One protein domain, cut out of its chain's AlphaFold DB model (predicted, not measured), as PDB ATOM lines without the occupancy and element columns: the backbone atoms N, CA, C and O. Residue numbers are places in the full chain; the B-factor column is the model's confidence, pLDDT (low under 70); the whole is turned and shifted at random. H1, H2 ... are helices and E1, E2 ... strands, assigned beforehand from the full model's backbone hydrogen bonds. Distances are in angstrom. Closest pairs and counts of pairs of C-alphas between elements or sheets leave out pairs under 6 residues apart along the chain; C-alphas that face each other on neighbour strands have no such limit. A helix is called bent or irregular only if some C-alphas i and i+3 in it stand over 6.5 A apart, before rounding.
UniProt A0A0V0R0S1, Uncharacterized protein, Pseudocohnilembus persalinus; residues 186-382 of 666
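This is residues 186 to 382 of the 666 residues of an uncharacterized protein of Pseudocohnilembus persalinus (UniProt A0A0V0R0S1). A strongly twisted sheet of four strands has the short helix H3 over one face, in the middle of the domain. Beyond H3, the long helix H4 and the second arm of the bent helix H6 run side by side, while H6's first arm turns a corner beside H3; the hairpin E1 and E2, with H2 next to it, makes one end of the longest axis. The 197 printed residues hold six named helices and six named strands, in the order H1 E1 E2 H2 H3 E3 H4 E4 H5 E5 E6 H6, and the class is mixed, helices and strands. The larger sheet has the order E5 E4 E3 E6 and is mixed; the whole is compact, with a radius of gyration of the C-alphas of 17.1 A and spans of 54 by 47 by 39 A.

The sheet has E5, residues 337 to 341, E4, 309 to 313, E3, 255 to 260 and 16.4 A long, and E6, 349 to 351. H3 is residues 244 to 250. H4, residues 269 to 290, is 31.2 A long and begins with C-alpha 269 at (224.355, 171.856, 183.598). H6, residues 355 to 377, was assigned as one helix by its hydrogen bonds but is bent, C-alphas 364 and 367 being 7.0 A apart; its arms are H6a, 355 to 364, and H6b, 367 to 377, which ends with C-alpha 377 at (213.664, 174.267, 159.796). H5 is residues 319 to 329, H2 225 to 233, E1 207 to 211 and E2 216 to 220. H1, residues 200 to 203, begins with C-alpha 200 at (230.740, 184.848, 171.309).

E5 and E4 are parallel, with N 311 and O 338 2.9 A apart. E4 and E3 are antiparallel (N 258 and O 310, 2.9 A), as are E3 and E6 (N 259 and O 350, 2.9 A). E4, H5 and E5 form a strand-helix-strand unit, two parallel neighbour strands with a helix between, its crossover right-handed. H3 is on the sheet, over E3, at a height of 8.8 A; H4 and H5 only graze the sheet. H3 touches H6a, closest C-alphas Tyr 249 and Leu 355, 6.0 A, at a steep tilt of 58 degrees, opposite ways. H1 only just touches H3, with 3 pairs of C-alphas within 8 A, the closest those of Phe 202 and Lys 250, 6.5 A. With residues 277 to 285 alone H4 touches H6b, closest C-alphas Leu 281 and Gln 373, 6.6 A, at a shallow tilt of 13 degrees, the same way. In the hairpin E1 and E2, N 208 and O 219 are 2.8 A apart; the closest C-alphas of E1 and H2 are those of Lys 208 and Asn 230, 6.8 A. Every O i to N i+4 pair is within hydrogen-bond range in H2, H3, H5 and H6a, against 16 of 18 in H4 and 6 of 7 in H6b; H1 is too short for such a pair.

The C-alphas farthest apart, of Ala 214 and Gln 265, are 57.8 A apart. The printed part has no cut. The link from H4 to E4, 18 residues, is long, and residues 290 to 295 stand free. The mean pLDDT of the printed part is 88.6; residues 186 to 192, 291 to 299, 317 and 379 to 382 are under 70.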
ATOM      1  N   LYS A 186     207.158 184.789 156.251       49.47
ATOM      2  CA  LYS A 186     206.748 184.233 157.552       49.47
ATOM      3  C   LYS A 186     206.844 182.704 157.591       49.47
ATOM      4  O   LYS A 186     206.542 182.119 158.627       49.47
ATOM      5  N   GLU A 187     207.298 182.056 156.516       48.47
ATOM      6  CA  GLU A 187     207.660 180.638 156.542       48.47
ATOM      7  C   GLU A 187     208.824 180.406 157.514       48.47
ATOM      8  O   GLU A 187     209.963 180.798 157.266       48.47
ATOM      9  N   ILE A 188     208.491 179.808 158.662       52.28
ATOM     10  CA  ILE A 188     209.388 179.198 159.657       52.28
ATOM     11  C   ILE A 188     210.632 180.029 160.027       52.28
ATOM     12  O   ILE A 188     211.690 179.497 160.374       52.28
ATOM     13  N   LYS A 189     210.488 181.358 160.093       52.75
ATOM     14  CA  LYS A 189     211.315 182.144 161.011       52.75
ATOM     15  C   LYS A 189     210.888 181.789 162.428       52.75
ATOM     16  O   LYS A 189     209.945 182.376 162.960       52.75
ATOM     17  N   LEU A 190     211.580 180.796 162.997       56.94
ATOM     18  CA  LEU A 190     211.582 180.507 164.429       56.94
ATOM     19  C   LEU A 190     211.615 181.842 165.172       56.94
ATOM     20  O   LEU A 190     212.474 182.683 164.911       56.94
ATOM     21  N   SER A 191     210.637 182.059 166.048       68.06
ATOM     22  CA  SER A 191     210.535 183.327 166.770       68.06
ATOM     23  C   SER A 191     211.851 183.553 167.545       68.06
ATOM     24  O   SER A 191     212.344 182.587 168.130       68.06
ATOM     25  N   PRO A 192     212.445 184.766 167.586       68.31
ATOM     26  CA  PRO A 192     213.851 185.011 167.996       68.31
ATOM     27  C   PRO A 192     214.169 184.776 169.493       68.31
ATOM     28  O   PRO A 192     215.194 185.205 170.023       68.31
ATOM     29  N   PHE A 193     213.252 184.106 170.179       76.19
ATOM     30  CA  PHE A 193     213.324 183.557 171.526       76.19
ATOM     31  C   PHE A 193     213.845 182.100 171.507       76.19
ATOM     32  O   PHE A 193     214.513 181.677 172.445       76.19
ATOM     33  N   TYR A 194     213.574 181.365 170.415       82.31
ATOM     34  CA  TYR A 194     213.934 179.955 170.172       82.31
ATOM     35  C   TYR A 194     215.152 179.790 169.242       82.31
ATOM     36  O   TYR A 194     215.616 178.675 169.015       82.31
ATOM     37  N   GLU A 195     215.638 180.879 168.643       88.31
ATOM     38  CA  GLU A 195     216.779 180.861 167.725       88.31
ATOM     39  C   GLU A 195     218.101 180.751 168.505       88.31
ATOM     40  O   GLU A 195     218.329 181.485 169.472       88.31
ATOM     41  N   LEU A 196     218.979 179.830 168.091       93.81
ATOM     42  CA  LEU A 196     220.323 179.710 168.657       93.81
ATOM     43  C   LEU A 196     221.162 180.945 168.311       93.81
ATOM     44  O   LEU A 196     221.098 181.461 167.196       93.81
ATOM     45  N   PHE A 197     221.988 181.392 169.254       95.19
ATOM     46  CA  PHE A 197     222.849 182.561 169.096       95.19
ATOM     47  C   PHE A 197     224.329 182.152 169.177       95.19
ATOM     48  O   PHE A 197     224.649 181.221 169.910       95.19
ATOM     49  N   PRO A 198     225.253 182.822 168.464       95.56
ATOM     50  CA  PRO A 198     226.671 182.462 168.515       95.56
ATOM     51  C   PRO A 198     227.243 182.624 169.941       95.56
ATOM     52  O   PRO A 198     226.975 183.663 170.558       95.56
ATOM     53  N   PRO A 199     228.023 181.661 170.479       97.25
ATOM     54  CA  PRO A 199     228.545 181.713 171.854       97.25
ATOM     55  C   PRO A 199     229.320 182.999 172.188       97.25
ATOM     56  O   PRO A 199     229.259 183.505 173.308       97.25
ATOM     57  N   GLU A 200     229.973 183.600 171.195       96.56
ATOM     58  CA  GLU A 200     230.740 184.848 171.309       96.56
ATOM     59  C   GLU A 200     229.859 186.038 171.739       96.56
ATOM     60  O   GLU A 200     230.353 187.033 172.276       96.56
ATOM     61  N   ALA A 201     228.536 185.948 171.542       96.38
ATOM     62  CA  ALA A 201     227.590 186.972 171.973       96.38
ATOM     63  C   ALA A 201     227.535 187.137 173.501       96.38
ATOM     64  O   ALA A 201     227.250 188.245 173.957       96.38
ATOM     65  N   PHE A 202     227.848 186.095 174.287       97.44
ATOM     66  CA  PHE A 202     227.984 186.212 175.744       97.44
ATOM     67  C   PHE A 202     229.068 187.238 176.111       97.44
ATOM     68  O   PHE A 202     228.803 188.196 176.842       97.44
ATOM     69  N   SER A 203     230.269 187.086 175.545       96.81
ATOM     70  CA  SER A 203     231.428 187.951 175.809       96.81
ATOM     71  C   SER A 203     231.321 189.326 175.138       96.81
ATOM     72  O   SER A 203     231.903 190.300 175.614       96.81
ATOM     73  N   LYS A 204     230.555 189.443 174.047       96.62
ATOM     74  CA  LYS A 204     230.403 190.682 173.270       96.62
ATOM     75  C   LYS A 204     229.961 191.870 174.135       96.62
ATOM     76  O   LYS A 204     228.908 191.830 174.774       96.62
ATOM     77  N   GLN A 205     230.726 192.959 174.110       97.06
ATOM     78  CA  GLN A 205     230.315 194.227 174.720       97.06
ATOM     79  C   GLN A 205     229.132 194.845 173.957       97.06
ATOM     80  O   GLN A 205     229.038 194.761 172.729       97.06
ATOM     81  N   LEU A 206     228.212 195.460 174.698       97.50
ATOM     82  CA  LEU A 206     226.971 196.028 174.180       97.50
ATOM     83  C   LEU A 206     226.931 197.519 174.515       97.50
ATOM     84  O   LEU A 206     227.140 197.903 175.662       97.50
ATOM     85  N   VAL A 207     226.652 198.357 173.514       97.44
ATOM     86  CA  VAL A 207     226.570 199.817 173.675       97.44
ATOM     87  C   VAL A 207     225.284 200.366 173.068       97.44
ATOM     88  O   VAL A 207     224.886 199.992 171.959       97.44
ATOM     89  N   LYS A 208     224.640 201.289 173.777       96.06
ATOM     90  CA  LYS A 208     223.511 202.094 173.314       96.06
ATOM     91  C   LYS A 208     224.057 203.414 172.767       96.06
ATOM     92  O   LYS A 208     224.756 204.144 173.463       96.06
ATOM     93  N   ARG A 209     223.776 203.716 171.497       94.19
ATOM     94  CA  ARG A 209     224.246 204.949 170.839       94.19
ATOM     95  C   ARG A 209     223.148 206.008 170.866       94.19
ATOM     96  O   ARG A 209     222.103 205.824 170.242       94.19
ATOM     97  N   LYS A 210     223.400 207.117 171.561       92.00
ATOM     98  CA  LYS A 210     222.548 208.312 171.598       92.00
ATOM     99  C   LYS A 210     223.159 209.358 170.659       92.00
ATOM    100  O   LYS A 210     224.254 209.845 170.921       92.00
ATOM    101  N   LYS A 211     222.469 209.711 169.567       87.75
ATOM    102  CA  LYS A 211     222.859 210.861 168.735       87.75
ATOM    103  C   LYS A 211     222.263 212.127 169.355       87.75
ATOM    104  O   LYS A 211     221.071 212.371 169.181       87.75
ATOM    105  N   LYS A 212     223.078 212.896 170.082       86.69
ATOM    106  CA  LYS A 212     222.829 214.333 170.268       86.69
ATOM    107  C   LYS A 212     223.435 215.083 169.075       86.69
ATOM    108  O   LYS A 212     224.095 214.478 168.232       86.69
ATOM    109  N   GLU A 213     223.126 216.366 168.946       80.56
ATOM    110  CA  GLU A 213     223.277 217.072 167.665       80.56
ATOM    111  C   GLU A 213     224.737 217.323 167.264       80.56
ATOM    112  O   GLU A 213     225.033 217.272 166.072       80.56
ATOM    113  N   ALA A 214     225.649 217.456 168.236       79.19
ATOM    114  CA  ALA A 214     227.095 217.522 167.999       79.19
ATOM    115  C   ALA A 214     227.835 216.178 168.186       79.19
ATOM    116  O   ALA A 214     228.756 215.879 167.432       79.19
ATOM    117  N   GLU A 215     227.434 215.340 169.152       82.06
ATOM    118  CA  GLU A 215     228.215 214.167 169.579       82.06
ATOM    119  C   GLU A 215     227.396 212.874 169.677       82.06
ATOM    120  O   GLU A 215     226.234 212.847 170.106       82.06
ATOM    121  N   SER A 216     228.039 211.755 169.330       84.75
ATOM    122  CA  SER A 216     227.479 210.412 169.482       84.75
ATOM    123  C   SER A 216     227.913 209.773 170.804       84.75
ATOM    124  O   SER A 216     228.876 209.003 170.846       84.75
ATOM    125  N   ILE A 217     227.170 210.052 171.875       91.25
ATOM    126  CA  ILE A 217     227.388 209.438 173.191       91.25
ATOM    127  C   ILE A 217     227.150 207.924 173.082       91.25
ATOM    128  O   ILE A 217     226.088 207.472 172.630       91.25
ATOM    129  N   GLN A 218     228.143 207.137 173.501       95.38
ATOM    130  CA  GLN A 218     228.063 205.681 173.594       95.38
ATOM    131  C   GLN A 218     227.961 205.278 175.066       95.38
ATOM    132  O   GLN A 218     228.877 205.492 175.848       95.38
ATOM    133  N   GLU A 219     226.820 204.712 175.435       96.06
ATOM    134  CA  GLU A 219     226.485 204.261 176.786       96.06
ATOM    135  C   GLU A 219     226.667 202.742 176.838       96.06
ATOM    136  O   GLU A 219     226.007 202.020 176.084       96.06
ATOM    137  N   GLN A 220     227.578 202.241 177.675       97.62
ATOM    138  CA  GLN A 220     227.730 200.799 177.866       97.62
ATOM    139  C   GLN A 220     226.480 200.224 178.541       97.62
ATOM    140  O   GLN A 220     225.885 200.840 179.422       97.62
ATOM    141  N   ILE A 221     226.072 199.036 178.103       97.62
ATOM    142  CA  ILE A 221     225.002 198.269 178.730       97.62
ATOM    143  C   ILE A 221     225.606 197.417 179.850       97.62
ATOM    144  O   ILE A 221     226.439 196.543 179.599       97.62
ATOM    145  N   SER A 222     225.182 197.733 181.070       97.56
ATOM    146  CA  SER A 222     225.392 197.018 182.331       97.56
ATOM    147  C   SER A 222     224.581 195.713 182.407       97.56
ATOM    148  O   SER A 222     223.766 195.431 181.521       97.56
ATOM    149  N   ALA A 223     224.816 194.913 183.453       97.69
ATOM    150  CA  ALA A 223     224.079 193.676 183.720       97.69
ATOM    151  C   ALA A 223     222.808 193.889 184.580       97.69
ATOM    152  O   ALA A 223     222.003 192.970 184.736       97.69
ATOM    153  N   ASP A 224     222.599 195.097 185.098       95.94
ATOM    154  CA  ASP A 224     221.439 195.487 185.898       95.94
ATOM    155  C   ASP A 224     220.154 195.714 185.069       95.94
ATOM    156  O   ASP A 224     220.138 195.653 183.836       95.94
ATOM    157  N   ILE A 225     219.054 196.046 185.755       93.44
ATOM    158  CA  ILE A 225     217.738 196.282 185.141       93.44
ATOM    159  C   ILE A 225     217.699 197.528 184.230       93.44
ATOM    160  O   ILE A 225     216.939 197.571 183.249       93.44
ATOM    161  N   VAL A 226     218.543 198.536 184.490       93.00
ATOM    162  CA  VAL A 226     218.743 199.681 183.590       93.00
ATOM    163  C   VAL A 226     219.467 199.221 182.329       93.00
ATOM    164  O   VAL A 226     219.006 199.540 181.233       93.00
ATOM    165  N   GLY A 227     220.525 198.416 182.454       95.44
ATOM    166  CA  GLY A 227     221.232 197.762 181.353       95.44
ATOM    167  C   GLY A 227     220.316 196.891 180.491       95.44
ATOM    168  O   GLY A 227     220.255 197.076 179.272       95.44
ATOM    169  N   PHE A 228     219.514 196.032 181.118       95.38
ATOM    170  CA  PHE A 228     218.483 195.207 180.482       95.38
ATOM    171  C   PHE A 228     217.490 196.055 179.665       95.38
ATOM    172  O   PHE A 228     217.239 195.808 178.478       95.38
ATOM    173  N   THR A 229     216.955 197.121 180.267       93.06
ATOM    174  CA  THR A 229     216.007 198.018 179.588       93.06
ATOM    175  C   THR A 229     216.695 198.836 178.490       93.06
ATOM    176  O   THR A 229     216.128 199.058 177.412       93.06
ATOM    177  N   ASN A 230     217.944 199.257 178.708       94.94
ATOM    178  CA  ASN A 230     218.775 199.929 177.714       94.94
ATOM    179  C   ASN A 230     219.035 199.023 176.509       94.94
ATOM    180  O   ASN A 230     218.880 199.492 175.380       94.94
ATOM    181  N   TYR A 231     219.332 197.736 176.722       96.06
ATOM    182  CA  TYR A 231     219.477 196.747 175.658       96.06
ATOM    183  C   TYR A 231     218.228 196.696 174.792       96.06
ATOM    184  O   TYR A 231     218.325 196.949 173.593       96.06
ATOM    185  N   PHE A 232     217.049 196.457 175.376       93.62
ATOM    186  CA  PHE A 232     215.816 196.321 174.598       93.62
ATOM    187  C   PHE A 232     215.341 197.611 173.924       93.62
ATOM    188  O   PHE A 232     214.816 197.551 172.808       93.62
ATOM    189  N   THR A 233     215.610 198.775 174.516       92.12
ATOM    190  CA  THR A 233     215.263 200.081 173.929       92.12
ATOM    191  C   THR A 233     216.293 200.630 172.933       92.12
ATOM    192  O   THR A 233     215.969 201.551 172.188       92.12
ATOM    193  N   ALA A 234     217.521 200.098 172.866       94.50
ATOM    194  CA  ALA A 234     218.569 200.617 171.981       94.50
ATOM    195  C   ALA A 234     218.224 200.426 170.484       94.50
ATOM    196  O   ALA A 234     218.138 199.282 170.018       94.50
ATOM    197  N   PRO A 235     218.081 201.497 169.674       89.81
ATOM    198  CA  PRO A 235     217.734 201.376 168.253       89.81
ATOM    199  C   PRO A 235     218.917 200.912 167.388       89.81
ATOM    200  O   PRO A 235     218.721 200.325 166.324       89.81
ATOM    201  N   ASN A 236     220.154 201.142 167.843       94.06
ATOM    202  CA  ASN A 236     221.368 200.698 167.157       94.06
ATOM    203  C   ASN A 236     221.625 199.187 167.311       94.06
ATOM    204  O   ASN A 236     222.283 198.597 166.455       94.06
ATOM    205  N   ILE A 237     221.090 198.549 168.360       93.44
ATOM    206  CA  ILE A 237     221.205 197.101 168.566       93.44
ATOM    207  C   ILE A 237     220.086 196.410 167.780       93.44
ATOM    208  O   ILE A 237     218.959 196.235 168.252       93.44
ATOM    209  N   ARG A 238     220.398 196.052 166.534       88.38
ATOM    210  CA  ARG A 238     219.551 195.201 165.686       88.38
ATOM    211  C   ARG A 238     219.700 193.737 166.109       88.38
ATOM    212  O   ARG A 238     220.717 193.376 166.692       88.38
ATOM    213  N   ASN A 239     218.695 192.916 165.799       87.19
ATOM    214  CA  ASN A 239     218.671 191.468 166.055       87.19
ATOM    215  C   ASN A 239     218.999 191.122 167.522       87.19
ATOM    216  O   ASN A 239     219.982 190.450 167.823       87.19
ATOM    217  N   LYS A 240     218.183 191.649 168.443       92.75
ATOM    218  CA  LYS A 240     218.330 191.426 169.886       92.75
ATOM    219  C   LYS A 240     218.030 189.968 170.230       92.75
ATOM    220  O   LYS A 240     216.945 189.486 169.911       92.75
ATOM    221  N   ILE A 241     218.970 189.312 170.898       94.94
ATOM    222  CA  ILE A 241     218.855 187.931 171.364       94.94
ATOM    223  C   ILE A 241     217.888 187.912 172.552       94.94
ATOM    224  O   ILE A 241     217.998 188.738 173.459       94.94
ATOM    225  N   LYS A 242     216.931 186.978 172.538       94.25
ATOM    226  CA  LYS A 242     215.947 186.783 173.620       94.25
ATOM    227  C   LYS A 242     215.959 185.370 174.215       94.25
ATOM    228  O   LYS A 242     215.050 185.004 174.951       94.25
ATOM    229  N   HIS A 243     216.977 184.581 173.886       95.50
ATOM    230  CA  HIS A 243     217.170 183.229 174.397       95.50
ATOM    231  C   HIS A 243     217.440 183.264 175.919       95.50
ATOM    232  O   HIS A 243     218.270 184.070 176.347       95.50
ATOM    233  N   PRO A 244     216.823 182.395 176.747       96.25
ATOM    234  CA  PRO A 244     216.869 182.502 178.211       96.25
ATOM    235  C   PRO A 244     218.289 182.571 178.790       96.25
ATOM    236  O   PRO A 244     218.590 183.486 179.548       96.25
ATOM    237  N   PHE A 245     219.194 181.678 178.371       97.56
ATOM    238  CA  PHE A 245     220.582 181.681 178.859       97.56
ATOM    239  C   PHE A 245     221.344 182.972 178.529       97.56
ATOM    240  O   PHE A 245     222.168 183.407 179.326       97.56
ATOM    241  N   PHE A 246     221.076 183.597 177.374       97.75
ATOM    242  CA  PHE A 246     221.693 184.880 177.032       97.75
ATOM    243  C   PHE A 246     221.225 185.972 177.992       97.75
ATOM    244  O   PHE A 246     222.041 186.770 178.436       97.75
ATOM    245  N   LEU A 247     219.935 185.992 178.342       97.19
ATOM    246  CA  LEU A 247     219.391 186.974 179.280       97.19
ATOM    247  C   LEU A 247     219.955 186.769 180.694       97.19
ATOM    248  O   LEU A 247     220.458 187.724 181.273       97.19
ATOM    249  N   ALA A 248     219.954 185.529 181.192       97.62
ATOM    250  CA  ALA A 248     220.495 185.179 182.506       97.62
ATOM    251  C   ALA A 248     222.000 185.472 182.636       97.62
ATOM    252  O   ALA A 248     222.443 186.030 183.633       97.62
ATOM    253  N   TYR A 249     222.798 185.143 181.613       98.25
ATOM    254  CA  TYR A 249     224.231 185.437 181.623       98.25
ATOM    255  C   TYR A 249     224.518 186.936 181.467       98.25
ATOM    256  O   TYR A 249     225.397 187.475 182.132       98.25
ATOM    257  N   LYS A 250     223.822 187.620 180.546       97.81
ATOM    258  CA  LYS A 250     224.174 188.995 180.163       97.81
ATOM    259  C   LYS A 250     223.620 190.057 181.109       97.81
ATOM    260  O   LYS A 250     224.152 191.164 181.123       97.81
ATOM    261  N   PHE A 251     222.589 189.711 181.875       97.62
ATOM    262  CA  PHE A 251     221.926 190.586 182.835       97.62
ATOM    263  C   PHE A 251     221.845 189.933 184.224       97.62
ATOM    264  O   PHE A 251     220.825 190.000 184.903       97.62
ATOM    265  N   SER A 252     222.925 189.266 184.635       97.50
ATOM    266  CA  SER A 252     223.010 188.447 185.852       97.50
ATOM    267  C   SER A 252     222.740 189.199 187.163       97.50
ATOM    268  O   SER A 252     222.356 188.574 188.146       97.50
ATOM    269  N   GLU A 253     222.885 190.528 187.185       96.94
ATOM    270  CA  GLU A 253     222.558 191.378 188.342       96.94
ATOM    271  C   GLU A 253     221.039 191.565 188.533       96.94
ATOM    272  O   GLU A 253     220.606 191.993 189.600       96.94
ATOM    273  N   CYS A 254     220.217 191.257 187.519       96.00
ATOM    274  CA  CYS A 254     218.754 191.390 187.583       96.00
ATOM    275  C   CYS A 254     217.957 190.213 186.988       96.00
ATOM    276  O   CYS A 254     216.733 190.217 187.079       96.00
ATOM    277  N   VAL A 255     218.603 189.204 186.392       96.62
ATOM    278  CA  VAL A 255     217.960 188.018 185.800       96.62
ATOM    279  C   VAL A 255     218.574 186.751 186.393       96.62
ATOM    280  O   VAL A 255     219.539 186.199 185.867       96.62
ATOM    281  N   SER A 256     217.983 186.259 187.481       97.44
ATOM    282  CA  SER A 256     218.350 184.968 188.070       97.44
ATOM    283  C   SER A 256     217.663 183.818 187.332       97.44
ATOM    284  O   SER A 256     216.495 183.911 186.951       97.44
ATOM    285  N   MET A 257     218.375 182.707 187.136       97.75
ATOM    286  CA  MET A 257     217.874 181.546 186.399       97.75
ATOM    287  C   MET A 257     217.805 180.304 187.283       97.75
ATOM    288  O   MET A 257     218.773 179.939 187.948       97.75
ATOM    289  N   TYR A 258     216.667 179.619 187.223       98.06
ATOM    290  CA  TYR A 258     216.383 178.409 187.985       98.06
ATOM    291  C   TYR A 258     215.973 177.274 187.047       98.06
ATOM    292  O   TYR A 258     215.347 177.520 186.014       98.06
ATOM    293  N   TYR A 259     216.276 176.032 187.418       98.12
ATOM    294  CA  TYR A 259     215.849 174.829 186.702       98.12
ATOM    295  C   TYR A 259     214.887 173.989 187.556       98.12
ATOM    296  O   TYR A 259     214.945 174.017 188.783       98.12
ATOM    297  N   ASN A 260     213.975 173.262 186.914       97.69
ATOM    298  CA  ASN A 260     212.935 172.477 187.582       97.69
ATOM    299  C   ASN A 260     213.419 171.047 187.883       97.69
ATOM    300  O   ASN A 260     213.568 170.242 186.960       97.69
ATOM    301  N   LYS A 261     213.649 170.707 189.158       97.12
ATOM    302  CA  LYS A 261     214.201 169.395 189.558       97.12
ATOM    303  C   LYS A 261     213.302 168.205 189.191       97.12
ATOM    304  O   LYS A 261     213.813 167.120 188.941       97.12
ATOM    305  N   ASP A 262     211.992 168.418 189.031       96.25
ATOM    306  CA  ASP A 262     211.056 167.393 188.536       96.25
ATOM    307  C   ASP A 262     211.375 166.963 187.087       96.25
ATOM    308  O   ASP A 262     211.131 165.824 186.694       96.25
ATOM    309  N   VAL A 263     211.917 167.883 186.278       96.00
ATOM    310  CA  VAL A 263     212.316 167.660 184.872       96.00
ATOM    311  C   VAL A 263     213.779 167.195 184.782       96.00
ATOM    312  O   VAL A 263     214.176 166.470 183.858       96.00
ATOM    313  N   PHE A 264     214.590 167.600 185.761       95.25
ATOM    314  CA  PHE A 264     216.032 167.398 185.813       95.25
ATOM    315  C   PHE A 264     216.443 166.569 187.031       95.25
ATOM    316  O   PHE A 264     216.895 167.093 188.042       95.25
ATOM    317  N   GLN A 265     216.375 165.245 186.864       89.75
ATOM    318  CA  GLN A 265     216.850 164.233 187.823       89.75
ATOM    319  C   GLN A 265     218.342 164.356 188.208       89.75
ATOM    320  O   GLN A 265     218.797 163.662 189.110       89.75
ATOM    321  N   THR A 266     219.124 165.182 187.504       91.38
ATOM    322  CA  THR A 266     220.545 165.425 187.780       91.38
ATOM    323  C   THR A 266     220.878 166.903 187.613       91.38
ATOM    324  O   THR A 266     220.489 167.516 186.619       91.38
ATOM    325  N   GLU A 267     221.680 167.454 188.528       93.75
ATOM    326  CA  GLU A 267     222.124 168.862 188.517       93.75
ATOM    327  C   GLU A 267     223.149 169.185 187.403       93.75
ATOM    328  O   GLU A 267     223.815 170.216 187.416       93.75
ATOM    329  N   ASN A 268     223.328 168.290 186.426       97.00
ATOM    330  CA  ASN A 268     224.332 168.438 185.379       97.00
ATOM    331  C   ASN A 268     223.919 169.548 184.399       97.00
ATOM    332  O   ASN A 268     223.036 169.354 183.559       97.00
ATOM    333  N   ILE A 269     224.608 170.690 184.456       97.44
ATOM    334  CA  ILE A 269     224.355 171.856 183.598       97.44
ATOM    335  C   ILE A 269     224.329 171.502 182.099       97.44
ATOM    336  O   ILE A 269     223.517 172.064 181.370       97.44
ATOM    337  N   ASN A 270     225.113 170.529 181.616       97.19
ATOM    338  CA  ASN A 270     225.059 170.113 180.205       97.19
ATOM    339  C   ASN A 270     223.720 169.442 179.845       97.19
ATOM    340  O   ASN A 270     223.191 169.670 178.759       97.19
ATOM    341  N   ASN A 271     223.148 168.652 180.759       97.19
ATOM    342  CA  ASN A 271     221.823 168.036 180.611       97.19
ATOM    343  C   ASN A 271     220.721 169.114 180.621       97.19
ATOM    344  O   ASN A 271     219.830 169.104 179.769       97.19
ATOM    345  N   ILE A 272     220.838 170.088 181.533       97.81
ATOM    346  CA  ILE A 272     219.919 171.231 181.661       97.81
ATOM    347  C   ILE A 272     219.932 172.098 180.396       97.81
ATOM    348  O   ILE A 272     218.876 172.361 179.811       97.81
ATOM    349  N   VAL A 273     221.121 172.482 179.923       97.56
ATOM    350  CA  VAL A 273     221.313 173.262 178.694       97.56
ATOM    351  C   VAL A 273     220.820 172.487 177.471       97.56
ATOM    352  O   VAL A 273     220.037 173.039 176.697       97.56
ATOM    353  N   GLN A 274     221.206 171.213 177.309       97.06
ATOM    354  CA  GLN A 274     220.796 170.411 176.152       97.06
ATOM    355  C   GLN A 274     219.270 170.263 176.080       97.06
ATOM    356  O   GLN A 274     218.679 170.698 175.091       97.06
ATOM    357  N   LYS A 275     218.612 169.686 177.098       97.06
ATOM    358  CA  LYS A 275     217.165 169.405 177.025       97.06
ATOM    359  C   LYS A 275     216.335 170.675 176.833       97.06
ATOM    360  O   LYS A 275     215.346 170.646 176.108       97.06
ATOM    361  N   THR A 276     216.740 171.785 177.452       96.75
ATOM    362  CA  THR A 276     216.043 173.073 177.311       96.75
ATOM    363  C   THR A 276     216.171 173.625 175.888       96.75
ATOM    364  O   THR A 276     215.174 174.072 175.330       96.75
ATOM    365  N   ILE A 277     217.351 173.537 175.255       96.00
ATOM    366  CA  ILE A 277     217.511 173.888 173.832       96.00
ATOM    367  C   ILE A 277     216.657 172.981 172.945       96.00
ATOM    368  O   ILE A 277     215.983 173.463 172.039       96.00
ATOM    369  N   GLU A 278     216.689 171.669 173.182       95.38
ATOM    370  CA  GLU A 278     215.955 170.715 172.351       95.38
ATOM    371  C   GLU A 278     214.442 170.952 172.421       95.38
ATOM    372  O   GLU A 278     213.801 171.002 171.371       95.38
ATOM    373  N   ALA A 279     213.907 171.224 173.615       95.12
ATOM    374  CA  ALA A 279     212.514 171.615 173.805       95.12
ATOM    375  C   ALA A 279     212.182 172.955 173.118       95.12
ATOM    376  O   ALA A 279     211.185 173.032 172.405       95.12
ATOM    377  N   LEU A 280     213.026 173.990 173.258       93.50
ATOM    378  CA  LEU A 280     212.833 175.294 172.596       93.50
ATOM    379  C   LEU A 280     212.793 175.171 171.060       93.50
ATOM    380  O   LEU A 280     211.958 175.795 170.400       93.50
ATOM    381  N   LEU A 281     213.674 174.349 170.483       91.56
ATOM    382  CA  LEU A 281     213.710 174.078 169.042       91.56
ATOM    383  C   LEU A 281     212.496 173.270 168.556       91.56
ATOM    384  O   LEU A 281     212.139 173.355 167.380       91.56
ATOM    385  N   GLU A 282     211.858 172.494 169.433       90.94
ATOM    386  CA  GLU A 282     210.667 171.707 169.113       90.94
ATOM    387  C   GLU A 282     209.378 172.533 169.260       90.94
ATOM    388  O   GLU A 282     208.632 172.636 168.281       90.94
ATOM    389  N   SER A 283     209.186 173.263 170.366       88.06
ATOM    390  CA  SER A 283     208.060 174.202 170.534       88.06
ATOM    391  C   SER A 283     208.053 175.314 169.483       88.06
ATOM    392  O   SER A 283     206.994 175.777 169.053       88.06
ATOM    393  N   GLY A 284     209.235 175.733 169.015       83.75
ATOM    394  CA  GLY A 284     209.368 176.700 167.928       83.75
ATOM    395  C   GLY A 284     208.701 176.251 166.618       83.75
ATOM    396  O   GLY A 284     208.221 177.105 165.870       83.75
ATOM    397  N   LYS A 285     208.601 174.935 166.357       80.31
ATOM    398  CA  LYS A 285     207.853 174.387 165.208       80.31
ATOM    399  C   LYS A 285     206.346 174.512 165.413       80.31
ATOM    400  O   LYS A 285     205.639 174.994 164.532       80.31
ATOM    401  N   GLU A 286     205.865 174.092 166.582       81.50
ATOM    402  CA  GLU A 286     204.438 174.078 166.922       81.50
ATOM    403  C   GLU A 286     203.855 175.492 166.891       81.50
ATOM    404  O   GLU A 286     202.811 175.730 166.284       81.50
ATOM    405  N   ILE A 287     204.573 176.464 167.460       76.94
ATOM    406  CA  ILE A 287     204.170 177.872 167.452       76.94
ATOM    407  C   ILE A 287     204.136 178.417 166.017       76.94
ATOM    408  O   ILE A 287     203.186 179.115 165.660       76.94
ATOM    409  N   ALA A 288     205.104 178.068 165.160       70.25
ATOM    410  CA  ALA A 288     205.077 178.472 163.751       70.25
ATOM    411  C   ALA A 288     203.816 177.959 163.026       70.25
ATOM    412  O   ALA A 288     203.212 178.706 162.255       70.25
ATOM    413  N   GLN A 289     203.363 176.738 163.332       71.69
ATOM    414  CA  GLN A 289     202.132 176.155 162.782       71.69
ATOM    415  C   GLN A 289     200.852 176.783 163.373       71.69
ATOM    416  O   GLN A 289     199.922 177.101 162.633       71.69
ATOM    417  N   GLN A 290     200.801 177.004 164.692       70.44
ATOM    418  CA  GLN A 290     199.600 177.465 165.411       70.44
ATOM    419  C   GLN A 290     199.367 178.991 165.363       70.44
ATOM    420  O   GLN A 290     198.250 179.452 165.608       70.44
ATOM    421  N   SER A 291     200.392 179.788 165.036       58.12
ATOM    422  CA  SER A 291     200.429 181.261 165.182       58.12
ATOM    423  C   SER A 291     199.378 182.093 164.423       58.12
ATOM    424  O   SER A 291     199.370 183.318 164.553       58.12
ATOM    425  N   LYS A 292     198.474 181.485 163.644       60.28
ATOM    426  CA  LYS A 292     197.475 182.213 162.841       60.28
ATOM    427  C   LYS A 292     196.266 182.718 163.642       60.28
ATOM    428  O   LYS A 292     195.771 183.797 163.330       60.28
ATOM    429  N   ASN A 293     195.804 181.981 164.662       54.00
ATOM    430  CA  ASN A 293     194.427 182.146 165.174       54.00
ATOM    431  C   ASN A 293     194.276 182.530 166.660       54.00
ATOM    432  O   ASN A 293     193.152 182.780 167.091       54.00
ATOM    433  N   LYS A 294     195.345 182.583 167.471       62.50
ATOM    434  CA  LYS A 294     195.219 182.785 168.930       62.50
ATOM    435  C   LYS A 294     196.024 183.988 169.423       62.50
ATOM    436  O   LYS A 294     197.251 183.969 169.398       62.50
ATOM    437  N   LYS A 295     195.333 185.018 169.931       62.28
ATOM    438  CA  LYS A 295     195.955 186.052 170.775       62.28
ATOM    439  C   LYS A 295     196.336 185.402 172.108       62.28
ATOM    440  O   LYS A 295     195.476 185.208 172.963       62.28
ATOM    441  N   THR A 296     197.602 185.035 172.282       59.38
ATOM    442  CA  THR A 296     198.129 184.597 173.577       59.38
ATOM    443  C   THR A 296     198.185 185.789 174.527       59.38
ATOM    444  O   THR A 296     199.035 186.666 174.404       59.38
ATOM    445  N   GLN A 297     197.249 185.832 175.473       62.84
ATOM    446  CA  GLN A 297     197.317 186.731 176.617       62.84
ATOM    447  C   GLN A 297     198.455 186.230 177.516       62.84
ATOM    448  O   GLN A 297     198.332 185.165 178.118       62.84
ATOM    449  N   SER A 298     199.587 186.941 177.512       59.28
ATOM    450  CA  SER A 298     200.826 186.525 178.185       59.28
ATOM    451  C   SER A 298     200.593 186.298 179.677       59.28
ATOM    452  O   SER A 298     200.039 187.166 180.353       59.28
ATOM    453  N   GLY A 299     201.011 185.129 180.162       69.44
ATOM    454  CA  GLY A 299     200.739 184.635 181.510       69.44
ATOM    455  C   GLY A 299     201.793 185.004 182.548       69.44
ATOM    456  O   GLY A 299     201.743 184.428 183.629       69.44
ATOM    457  N   ILE A 300     202.700 185.932 182.227       75.25
ATOM    458  CA  ILE A 300     203.769 186.430 183.104       75.25
ATOM    459  C   ILE A 300     203.230 186.684 184.515       75.25
ATOM    460  O   ILE A 300     202.089 187.123 184.679       75.25
ATOM    461  N   ASP A 301     204.060 186.378 185.513       78.00
ATOM    462  CA  ASP A 301     203.715 186.344 186.939       78.00
ATOM    463  C   ASP A 301     202.783 185.194 187.369       78.00
ATOM    464  O   ASP A 301     202.463 185.087 188.552       78.00
ATOM    465  N   LYS A 302     202.408 184.268 186.470       86.25
ATOM    466  CA  LYS A 302     201.812 182.970 186.836       86.25
ATOM    467  C   LYS A 302     202.844 181.856 186.718       86.25
ATOM    468  O   LYS A 302     203.151 181.403 185.622       86.25
ATOM    469  N   ILE A 303     203.310 181.364 187.864       87.50
ATOM    470  CA  ILE A 303     204.328 180.310 187.971       87.50
ATOM    471  C   ILE A 303     203.893 179.040 187.214       87.50
ATOM    472  O   ILE A 303     203.122 178.219 187.718       87.50
ATOM    473  N   ASN A 304     204.426 178.840 186.007       90.38
ATOM    474  CA  ASN A 304     204.245 177.607 185.250       90.38
ATOM    475  C   ASN A 304     205.073 176.474 185.885       90.38
ATOM    476  O   ASN A 304     206.257 176.290 185.601       90.38
ATOM    477  N   THR A 305     204.420 175.652 186.708       90.56
ATOM    478  CA  THR A 305     205.031 174.513 187.418       90.56
ATOM    479  C   THR A 305     205.544 173.384 186.511       90.56
ATOM    480  O   THR A 305     206.179 172.455 187.017       90.56
ATOM    481  N   LYS A 306     205.294 173.443 185.194       93.88
ATOM    482  CA  LYS A 306     205.803 172.499 184.182       93.88
ATOM    483  C   LYS A 306     206.964 173.053 183.347       93.88
ATOM    484  O   LYS A 306     207.538 172.297 182.568       93.88
ATOM    485  N   ALA A 307     207.329 174.326 183.510       95.56
ATOM    486  CA  ALA A 307     208.480 174.903 182.821       95.56
ATOM    487  C   ALA A 307     209.773 174.159 183.176       95.56
ATOM    488  O   ALA A 307     209.957 173.713 184.309       95.56
ATOM    489  N   TYR A 308     210.674 174.040 182.204       97.06
ATOM    490  CA  TYR A 308     211.995 173.442 182.391       97.06
ATOM    491  C   TYR A 308     212.880 174.407 183.183       97.06
ATOM    492  O   TYR A 308     213.592 174.000 184.101       97.06
ATOM    493  N   VAL A 309     212.807 175.696 182.833       97.44
ATOM    494  CA  VAL A 309     213.578 176.771 183.456       97.44
ATOM    495  C   VAL A 309     212.685 177.973 183.761       97.44
ATOM    496  O   VAL A 309     211.773 178.292 182.997       97.44
ATOM    497  N   THR A 310     212.962 178.656 184.868       97.25
ATOM    498  CA  THR A 310     212.322 179.927 185.231       97.25
ATOM    499  C   THR A 310     213.369 181.031 185.236       97.25
ATOM    500  O   THR A 310     214.442 180.862 185.820       97.25
ATOM    501  N   LEU A 311     213.049 182.162 184.609       96.88
ATOM    502  CA  LEU A 311     213.763 183.419 184.809       96.88
ATOM    503  C   LEU A 311     213.020 184.223 185.879       96.88
ATOM    504  O   LEU A 311     211.854 184.576 185.688       96.88
ATOM    505  N   VAL A 312     213.698 184.504 186.988       96.38
ATOM    506  CA  VAL A 312     213.244 185.468 187.994       96.38
ATOM    507  C   VAL A 312     213.919 186.788 187.682       96.38
ATOM    508  O   VAL A 312     215.149 186.860 187.627       96.38
ATOM    509  N   LEU A 313     213.116 187.821 187.451       95.19
ATOM    510  CA  LEU A 313     213.626 189.162 187.234       95.19
ATOM    511  C   LEU A 313     213.522 189.954 188.528       95.19
ATOM    512  O   LEU A 313     212.415 190.233 188.990       95.19
ATOM    513  N   SER A 314     214.679 190.339 189.059       92.75
ATOM    514  CA  SER A 314     214.751 191.213 190.220       92.75
ATOM    515  C   SER A 314     214.655 192.665 189.787       92.75
ATOM    516  O   SER A 314     215.541 193.212 189.124       92.75
ATOM    517  N   CYS A 315     213.508 193.262 190.090       84.00
ATOM    518  CA  CYS A 315     213.073 194.543 189.563       84.00
ATOM    519  C   CYS A 315     212.596 195.438 190.701       84.00
ATOM    520  O   CYS A 315     211.630 195.126 191.392       84.00
ATOM    521  N   ASN A 316     213.209 196.620 190.822       75.56
ATOM    522  CA  ASN A 316     212.682 197.685 191.675       75.56
ATOM    523  C   ASN A 316     211.185 197.916 191.406       75.56
ATOM    524  O   ASN A 316     210.730 197.798 190.268       75.56
ATOM    525  N   THR A 317     210.453 198.335 192.443       69.31
ATOM    526  CA  THR A 317     208.979 198.449 192.558       69.31
ATOM    527  C   THR A 317     208.262 199.367 191.545       69.31
ATOM    528  O   THR A 317     207.083 199.694 191.689       69.31
ATOM    529  N   ASN A 318     208.941 199.794 190.484       83.19
ATOM    530  CA  ASN A 318     208.398 200.591 189.399       83.19
ATOM    531  C   ASN A 318     207.586 199.718 188.421       83.19
ATOM    532  O   ASN A 318     208.075 199.299 187.370       83.19
ATOM    533  N   ASN A 319     206.302 199.527 188.734       84.62
ATOM    534  CA  ASN A 319     205.327 198.773 187.932       84.62
ATOM    535  C   ASN A 319     205.318 199.116 186.424       84.62
ATOM    536  O   ASN A 319     205.001 198.262 185.594       84.62
ATOM    537  N   PHE A 320     205.677 200.345 186.030       84.31
ATOM    538  CA  PHE A 320     205.760 200.755 184.622       84.31
ATOM    539  C   PHE A 320     206.970 200.153 183.888       84.31
ATOM    540  O   PHE A 320     206.887 199.879 182.688       84.31
ATOM    541  N   MET A 321     208.079 199.917 184.592       81.56
ATOM    542  CA  MET A 321     209.229 199.180 184.062       81.56
ATOM    543  C   MET A 321     208.898 197.691 183.955       81.56
ATOM    544  O   MET A 321     209.081 197.124 182.880       81.56
ATOM    545  N   ASN A 322     208.300 197.098 184.993       84.56
ATOM    546  CA  ASN A 322     207.903 195.684 184.990       84.56
ATOM    547  C   ASN A 322     206.920 195.403 183.845       84.56
ATOM    548  O   ASN A 322     207.141 194.483 183.062       84.56
ATOM    549  N   LYS A 323     205.923 196.275 183.626       87.06
ATOM    550  CA  LYS A 323     205.023 196.183 182.464       87.06
ATOM    551  C   LYS A 323     205.763 196.248 181.121       87.06
ATOM    552  O   LYS A 323     205.474 195.452 180.237       87.06
ATOM    553  N   LYS A 324     206.740 197.146 180.951       84.50
ATOM    554  CA  LYS A 324     207.541 197.203 179.711       84.50
ATOM    555  C   LYS A 324     208.388 195.953 179.502       84.50
ATOM    556  O   LYS A 324     208.524 195.499 178.370       84.50
ATOM    557  N   VAL A 325     208.974 195.411 180.566       86.19
ATOM    558  CA  VAL A 325     209.749 194.167 180.509       86.19
ATOM    559  C   VAL A 325     208.828 192.985 180.195       86.19
ATOM    560  O   VAL A 325     209.171 192.171 179.340       86.19
ATOM    561  N   ALA A 326     207.618 192.957 180.757       87.56
ATOM    562  CA  ALA A 326     206.571 192.004 180.408       87.56
ATOM    563  C   ALA A 326     206.168 192.100 178.924       87.56
ATOM    564  O   ALA A 326     206.223 191.100 178.213       87.56
ATOM    565  N   ASP A 327     205.880 193.299 178.405       84.56
ATOM    566  CA  ASP A 327     205.576 193.526 176.981       84.56
ATOM    567  C   ASP A 327     206.739 193.082 176.054       84.56
ATOM    568  O   ASP A 327     206.531 192.655 174.915       84.56
ATOM    569  N   LEU A 328     207.988 193.163 176.533       85.88
ATOM    570  CA  LEU A 328     209.190 192.748 175.804       85.88
ATOM    571  C   LEU A 328     209.459 191.234 175.864       85.88
ATOM    572  O   LEU A 328     209.996 190.690 174.889       85.88
ATOM    573  N   LEU A 329     209.123 190.565 176.968       89.12
ATOM    574  CA  LEU A 329     209.429 189.152 177.232       89.12
ATOM    575  C   LEU A 329     208.222 188.207 177.138       89.12
ATOM    576  O   LEU A 329     208.424 187.000 177.083       89.12
ATOM    577  N   GLY A 330     206.993 188.708 177.040       87.25
ATOM    578  CA  GLY A 330     205.767 187.899 176.983       87.25
ATOM    579  C   GLY A 330     205.693 186.811 175.900       87.25
ATOM    580  O   GLY A 330     204.944 185.863 176.103       87.25
ATOM    581  N   PRO A 331     206.445 186.875 174.779       84.19
ATOM    582  CA  PRO A 331     206.550 185.753 173.840       84.19
ATOM    583  C   PRO A 331     207.778 184.834 174.054       84.19
ATOM    584  O   PRO A 331     207.963 183.897 173.274       84.19
ATOM    585  N   VAL A 332     208.613 185.096 175.073       85.06
ATOM    586  CA  VAL A 332     209.514 184.093 175.687       85.06
ATOM    587  C   VAL A 332     208.697 183.171 176.598       85.06
ATOM    588  O   VAL A 332     208.932 181.971 176.604       85.06
ATOM    589  N   ASP A 333     207.776 183.752 177.375       88.94
ATOM    590  CA  ASP A 333     206.986 183.081 178.411       88.94
ATOM    591  C   ASP A 333     206.072 182.001 177.803       88.94
ATOM    592  O   ASP A 333     205.213 182.286 176.961       88.94
ATOM    593  N   ASN A 334     206.328 180.735 178.142       90.00
ATOM    594  CA  ASN A 334     205.729 179.571 177.489       90.00
ATOM    595  C   ASN A 334     205.772 178.298 178.372       90.00
ATOM    596  O   ASN A 334     205.971 178.339 179.586       90.00
ATOM    597  N   SER A 335     205.550 177.130 177.760       90.94
ATOM    598  CA  SER A 335     205.544 175.818 178.423       90.94
ATOM    599  C   SER A 335     206.907 175.355 178.966       90.94
ATOM    600  O   SER A 335     206.929 174.470 179.816       90.94
ATOM    601  N   ILE A 336     208.016 175.934 178.498       95.25
ATOM    602  CA  ILE A 336     209.411 175.519 178.743       95.25
ATOM    603  C   ILE A 336     210.177 176.582 179.542       95.25
ATOM    604  O   ILE A 336     210.966 176.227 180.419       95.25
ATOM    605  N   VAL A 337     209.945 177.864 179.252       95.19
ATOM    606  CA  VAL A 337     210.540 179.022 179.928       95.19
ATOM    607  C   VAL A 337     209.426 179.816 180.597       95.19
ATOM    608  O   VAL A 337     208.561 180.357 179.916       95.19
ATOM    609  N   ASN A 338     209.469 179.891 181.922       95.44
ATOM    610  CA  ASN A 338     208.555 180.676 182.752       95.44
ATOM    611  C   ASN A 338     209.214 182.005 183.150       95.44
ATOM    612  O   ASN A 338     210.423 182.024 183.407       95.44
ATOM    613  N   ILE A 339     208.451 183.098 183.216       94.25
ATOM    614  CA  ILE A 339     208.973 184.425 183.585       94.25
ATOM    615  C   ILE A 339     208.131 185.068 184.693       94.25
ATOM    616  O   ILE A 339     206.919 185.234 184.546       94.25
ATOM    617  N   ILE A 340     208.793 185.452 185.790       94.12
ATOM    618  CA  ILE A 340     208.173 186.076 186.973       94.12
ATOM    619  C   ILE A 340     209.040 187.222 187.520       94.12
ATOM    620  O   ILE A 340     210.269 187.170 187.417       94.12
ATOM    621  N   PHE A 341     208.417 188.231 188.133       92.62
ATOM    622  CA  PHE A 341     209.106 189.301 188.868       92.62
ATOM    623  C   PHE A 341     209.074 189.037 190.381       92.62
ATOM    624  O   PHE A 341     207.988 188.861 190.924       92.62
ATOM    625  N   ASP A 342     210.244 189.003 191.040       81.12
ATOM    626  CA  ASP A 342     210.455 188.880 192.506       81.12
ATOM    627  C   ASP A 342     209.341 188.163 193.310       81.12
ATOM    628  O   ASP A 342     208.792 188.684 194.282       81.12
ATOM    629  N   GLN A 343     209.002 186.936 192.904       79.06
ATOM    630  CA  GLN A 343     207.968 186.107 193.531       79.06
ATOM    631  C   GLN A 343     208.546 184.883 194.245       79.06
ATOM    632  O   GLN A 343     209.618 184.382 193.907       79.06
ATOM    633  N   PHE A 344     207.775 184.353 195.200       86.81
ATOM    634  CA  PHE A 344     208.070 183.085 195.864       86.81
ATOM    635  C   PHE A 344     208.106 181.930 194.850       86.81
ATOM    636  O   PHE A 344     207.076 181.514 194.313       86.81
ATOM    637  N   LEU A 345     209.300 181.396 194.597       93.06
ATOM    638  CA  LEU A 345     209.484 180.175 193.820       93.06
ATOM    639  C   LEU A 345     209.160 178.937 194.671       93.06
ATOM    640  O   LEU A 345     209.694 178.816 195.771       93.06
ATOM    641  N   PRO A 346     208.393 177.964 194.149       94.38
ATOM    642  CA  PRO A 346     208.269 176.652 194.775       94.38
ATOM    643  C   PRO A 346     209.622 175.931 194.860       94.38
ATOM    644  O   PRO A 346     210.368 175.926 193.878       94.38
ATOM    645  N   ASP A 347     209.865 175.213 195.963       96.06
ATOM    646  CA  ASP A 347     211.110 174.505 196.351       96.06
ATOM    647  C   ASP A 347     211.699 173.515 195.324       96.06
ATOM    648  O   ASP A 347     212.725 172.868 195.557       96.06
ATOM    649  N   LYS A 348     211.025 173.314 194.191       96.00
ATOM    650  CA  LYS A 348     211.491 172.506 193.065       96.00
ATOM    651  C   LYS A 348     212.282 173.275 192.008       96.00
ATOM    652  O   LYS A 348     212.910 172.643 191.162       96.00
ATOM    653  N   PHE A 349     212.275 174.604 192.057       97.00
ATOM    654  CA  PHE A 349     213.108 175.442 191.205       97.00
ATOM    655  C   PHE A 349     214.447 175.720 191.896       97.00
ATOM    656  O   PHE A 349     214.510 176.444 192.884       97.00
ATOM    657  N   VAL A 350     215.526 175.134 191.373       97.25
ATOM    658  CA  VAL A 350     216.879 175.212 191.944       97.25
ATOM    659  C   VAL A 350     217.711 176.241 191.160       97.25
ATOM    660  O   VAL A 350     217.700 176.197 189.927       97.25
ATOM    661  N   PRO A 351     218.409 177.191 191.815       97.81
ATOM    662  CA  PRO A 351     219.155 178.249 191.129       97.81
ATOM    663  C   PRO A 351     220.418 177.729 190.432       97.81
ATOM    664  O   PRO A 351     221.225 177.017 191.035       97.81
ATOM    665  N   ILE A 352     220.649 178.164 189.192       97.88
ATOM    666  CA  ILE A 352     221.917 177.950 188.481       97.88
ATOM    667  C   ILE A 352     222.905 179.029 188.928       97.88
ATOM    668  O   ILE A 352     222.879 180.153 188.433       97.88
ATOM    669  N   LYS A 353     223.774 178.681 189.882       96.75
ATOM    670  CA  LYS A 353     224.770 179.605 190.451       96.75
ATOM    671  C   LYS A 353     225.972 179.846 189.529       96.75
ATOM    672  O   LYS A 353     226.509 180.948 189.516       96.75
ATOM    673  N   ASP A 354     226.395 178.836 188.765       97.56
ATOM    674  CA  ASP A 354     227.561 178.929 187.878       97.56
ATOM    675  C   ASP A 354     227.151 179.267 186.435       97.56
ATOM    676  O   ASP A 354     226.810 178.404 185.616       97.56
ATOM    677  N   LEU A 355     227.186 180.564 186.125       97.31
ATOM    678  CA  LEU A 355     226.866 181.093 184.801       97.31
ATOM    679  C   LEU A 355     228.015 180.916 183.785       97.31
ATOM    680  O   LEU A 355     227.759 180.920 182.579       97.31
ATOM    681  N   GLU A 356     229.258 180.699 184.226       97.94
ATOM    682  CA  GLU A 356     230.378 180.389 183.325       97.94
ATOM    683  C   GLU A 356     230.332 178.923 182.874       97.94
ATOM    684  O   GLU A 356     230.511 178.639 181.687       97.94
ATOM    685  N   GLN A 357     229.974 177.991 183.762       97.88
ATOM    686  CA  GLN A 357     229.687 176.607 183.386       97.88
ATOM    687  C   GLN A 357     228.470 176.521 182.450       97.88
ATOM    688  O   GLN A 357     228.524 175.787 181.461       97.88
ATOM    689  N   LEU A 358     227.410 177.314 182.685       97.94
ATOM    690  CA  LEU A 358     226.264 177.440 181.767       97.94
ATOM    691  C   LEU A 358     226.710 177.877 180.356       97.94
ATOM    692  O   LEU A 358     226.319 177.271 179.354       97.94
ATOM    693  N   LYS A 359     227.565 178.902 180.278       97.94
ATOM    694  CA  LYS A 359     228.154 179.426 179.036       97.94
ATOM    695  C   LYS A 359     229.067 178.408 178.341       97.94
ATOM    696  O   LYS A 359     228.932 178.226 177.130       97.94
ATOM    697  N   LYS A 360     229.933 177.698 179.079       98.12
ATOM    698  CA  LYS A 360     230.791 176.626 178.537       98.12
ATOM    699  C   LYS A 360     229.953 175.471 177.980       98.12
ATOM    700  O   LYS A 360     230.163 175.059 176.842       98.12
ATOM    701  N   ALA A 361     228.947 175.010 178.722       98.12
ATOM    702  CA  ALA A 361     228.020 173.977 178.262       98.12
ATOM    703  C   ALA A 361     227.256 174.401 176.996       98.12
ATOM    704  O   ALA A 361     227.135 173.611 176.058       98.12
ATOM    705  N   TYR A 362     226.792 175.655 176.922       98.25
ATOM    706  CA  TYR A 362     226.161 176.186 175.712       98.25
ATOM    707  C   TYR A 362     227.119 176.194 174.515       98.25
ATOM    708  O   TYR A 362     226.748 175.716 173.445       98.25
ATOM    709  N   GLY A 363     228.353 176.682 174.698       97.56
ATOM    710  CA  GLY A 363     229.385 176.691 173.658       97.56
ATOM    711  C   GLY A 363     229.662 175.293 173.099       97.56
ATOM    712  O   GLY A 363     229.586 175.090 171.887       97.56
ATOM    713  N   ASN A 364     229.864 174.315 173.985       97.88
ATOM    714  CA  ASN A 364     230.115 172.918 173.621       97.88
ATOM    715  C   ASN A 364     228.924 172.279 172.875       97.88
ATOM    716  O   ASN A 364     229.109 171.493 171.943       97.88
ATOM    717  N   LEU A 365     227.686 172.613 173.257       97.62
ATOM    718  CA  LEU A 365     226.472 172.057 172.648       97.62
ATOM    719  C   LEU A 365     226.051 172.769 171.351       97.62
ATOM    720  O   LEU A 365     225.410 172.142 170.501       97.62
ATOM    721  N   TYR A 366     226.421 174.036 171.153       97.06
ATOM    722  CA  TYR A 366     226.042 174.848 169.992       97.06
ATOM    723  C   TYR A 366     226.288 174.171 168.622       97.06
ATOM    724  O   TYR A 366     225.326 174.068 167.854       97.06
ATOM    725  N   PRO A 367     227.478 173.617 168.285       96.38
ATOM    726  CA  PRO A 367     227.690 172.915 167.008       96.38
ATOM    727  C   PRO A 367     226.761 171.711 166.784       96.38
ATOM    728  O   PRO A 367     226.369 171.431 165.646       96.38
ATOM    729  N   LYS A 368     226.396 170.988 167.851       96.69
ATOM    730  CA  LYS A 368     225.461 169.850 167.810       96.69
ATOM    731  C   LYS A 368     224.026 170.344 167.599       96.69
ATOM    732  O   LYS A 368     223.307 169.818 166.748       96.69
ATOM    733  N   MET A 369     223.630 171.389 168.323       95.56
ATOM    734  CA  MET A 369     222.275 171.943 168.286       95.56
ATOM    735  C   MET A 369     221.984 172.712 166.996       95.56
ATOM    736  O   MET A 369     220.900 172.555 166.441       95.56
ATOM    737  N   LEU A 370     222.955 173.431 166.426       93.38
ATOM    738  CA  LEU A 370     222.810 174.103 165.127       93.38
ATOM    739  C   LEU A 370     222.582 173.092 163.986       93.38
ATOM    740  O   LEU A 370     221.757 173.316 163.098       93.38
ATOM    741  N   LYS A 371     223.240 171.922 164.041       93.62
ATOM    742  CA  LYS A 371     222.962 170.796 163.129       93.62
ATOM    743  C   LYS A 371     221.540 170.237 163.316       93.62
ATOM    744  O   LYS A 371     220.923 169.858 162.321       93.62
ATOM    745  N   LYS A 372     220.997 170.217 164.544       92.81
ATOM    746  CA  LYS A 372     219.592 169.838 164.819       92.81
ATOM    747  C   LYS A 372     218.615 170.901 164.292       92.81
ATOM    748  O   LYS A 372     217.677 170.548 163.583       92.81
ATOM    749  N   GLN A 373     218.869 172.188 164.543       90.44
ATOM    750  CA  GLN A 373     218.039 173.312 164.086       90.44
ATOM    751  C   GLN A 373     217.891 173.341 162.556       90.44
ATOM    752  O   GLN A 373     216.773 173.454 162.064       90.44
ATOM    753  N   ASN A 374     218.976 173.158 161.796       87.38
ATOM    754  CA  ASN A 374     218.908 173.154 160.327       87.38
ATOM    755  C   ASN A 374     218.105 171.963 159.763       87.38
ATOM    756  O   ASN A 374     217.403 172.114 158.767       87.38
ATOM    757  N   LYS A 375     218.146 170.791 160.419       89.56
ATOM    758  CA  LYS A 375     217.250 169.663 160.090       89.56
ATOM    759  C   LYS A 375     215.786 169.959 160.442       89.56
ATOM    760  O   LYS A 375     214.890 169.450 159.781       89.56
ATOM    761  N   ILE A 376     215.547 170.757 161.485       84.19
ATOM    762  CA  ILE A 376     214.214 171.127 161.978       84.19
ATOM    763  C   ILE A 376     213.522 172.160 161.079       84.19
ATOM    764  O   ILE A 376     212.318 172.052 160.865       84.19
ATOM    765  N   THR A 377     214.249 173.158 160.573       78.69
ATOM    766  CA  THR A 377     213.664 174.267 159.796       78.69
ATOM    767  C   THR A 377     213.503 173.969 158.307       78.69
ATOM    768  O   THR A 377     212.877 174.759 157.606       78.69
ATOM    769  N   GLY A 378     214.086 172.875 157.800       76.81
ATOM    770  CA  GLY A 378     214.075 172.535 156.370       76.81
ATOM    771  C   GLY A 378     214.876 173.498 155.481       76.81
ATOM    772  O   GLY A 378     214.834 173.389 154.258       76.81
ATOM    773  N   VAL A 379     215.610 174.447 156.074       67.38
ATOM    774  CA  VAL A 379     216.360 175.472 155.339       67.38
ATOM    775  C   VAL A 379     217.511 174.819 154.573       67.38
ATOM    776  O   VAL A 379     218.390 174.186 155.159       67.38
ATOM    777  N   SER A 380     217.518 174.997 153.249       53.62
ATOM    778  CA  SER A 380     218.558 174.448 152.376       53.62
ATOM    779  C   SER A 380     219.955 174.947 152.775       53.62
ATOM    780  O   SER A 380     220.139 176.088 153.214       53.62
ATOM    781  N   GLN A 381     220.968 174.090 152.594       55.38
ATOM    782  CA  GLN A 381     222.342 174.346 153.063       55.38
ATOM    783  C   GLN A 381     222.983 175.619 152.477       55.38
ATOM    784  O   GLN A 381     223.987 176.110 152.996       55.38
ATOM    785  N   GLU A 382     222.406 176.155 151.403       48.28
ATOM    786  CA  GLU A 382     222.830 177.371 150.716       48.28
ATOM    787  C   GLU A 382     222.727 178.606 151.618       48.28
ATOM    788  O   GLU A 382     223.697 179.351 151.752       48.28
TER     789      GLU A 382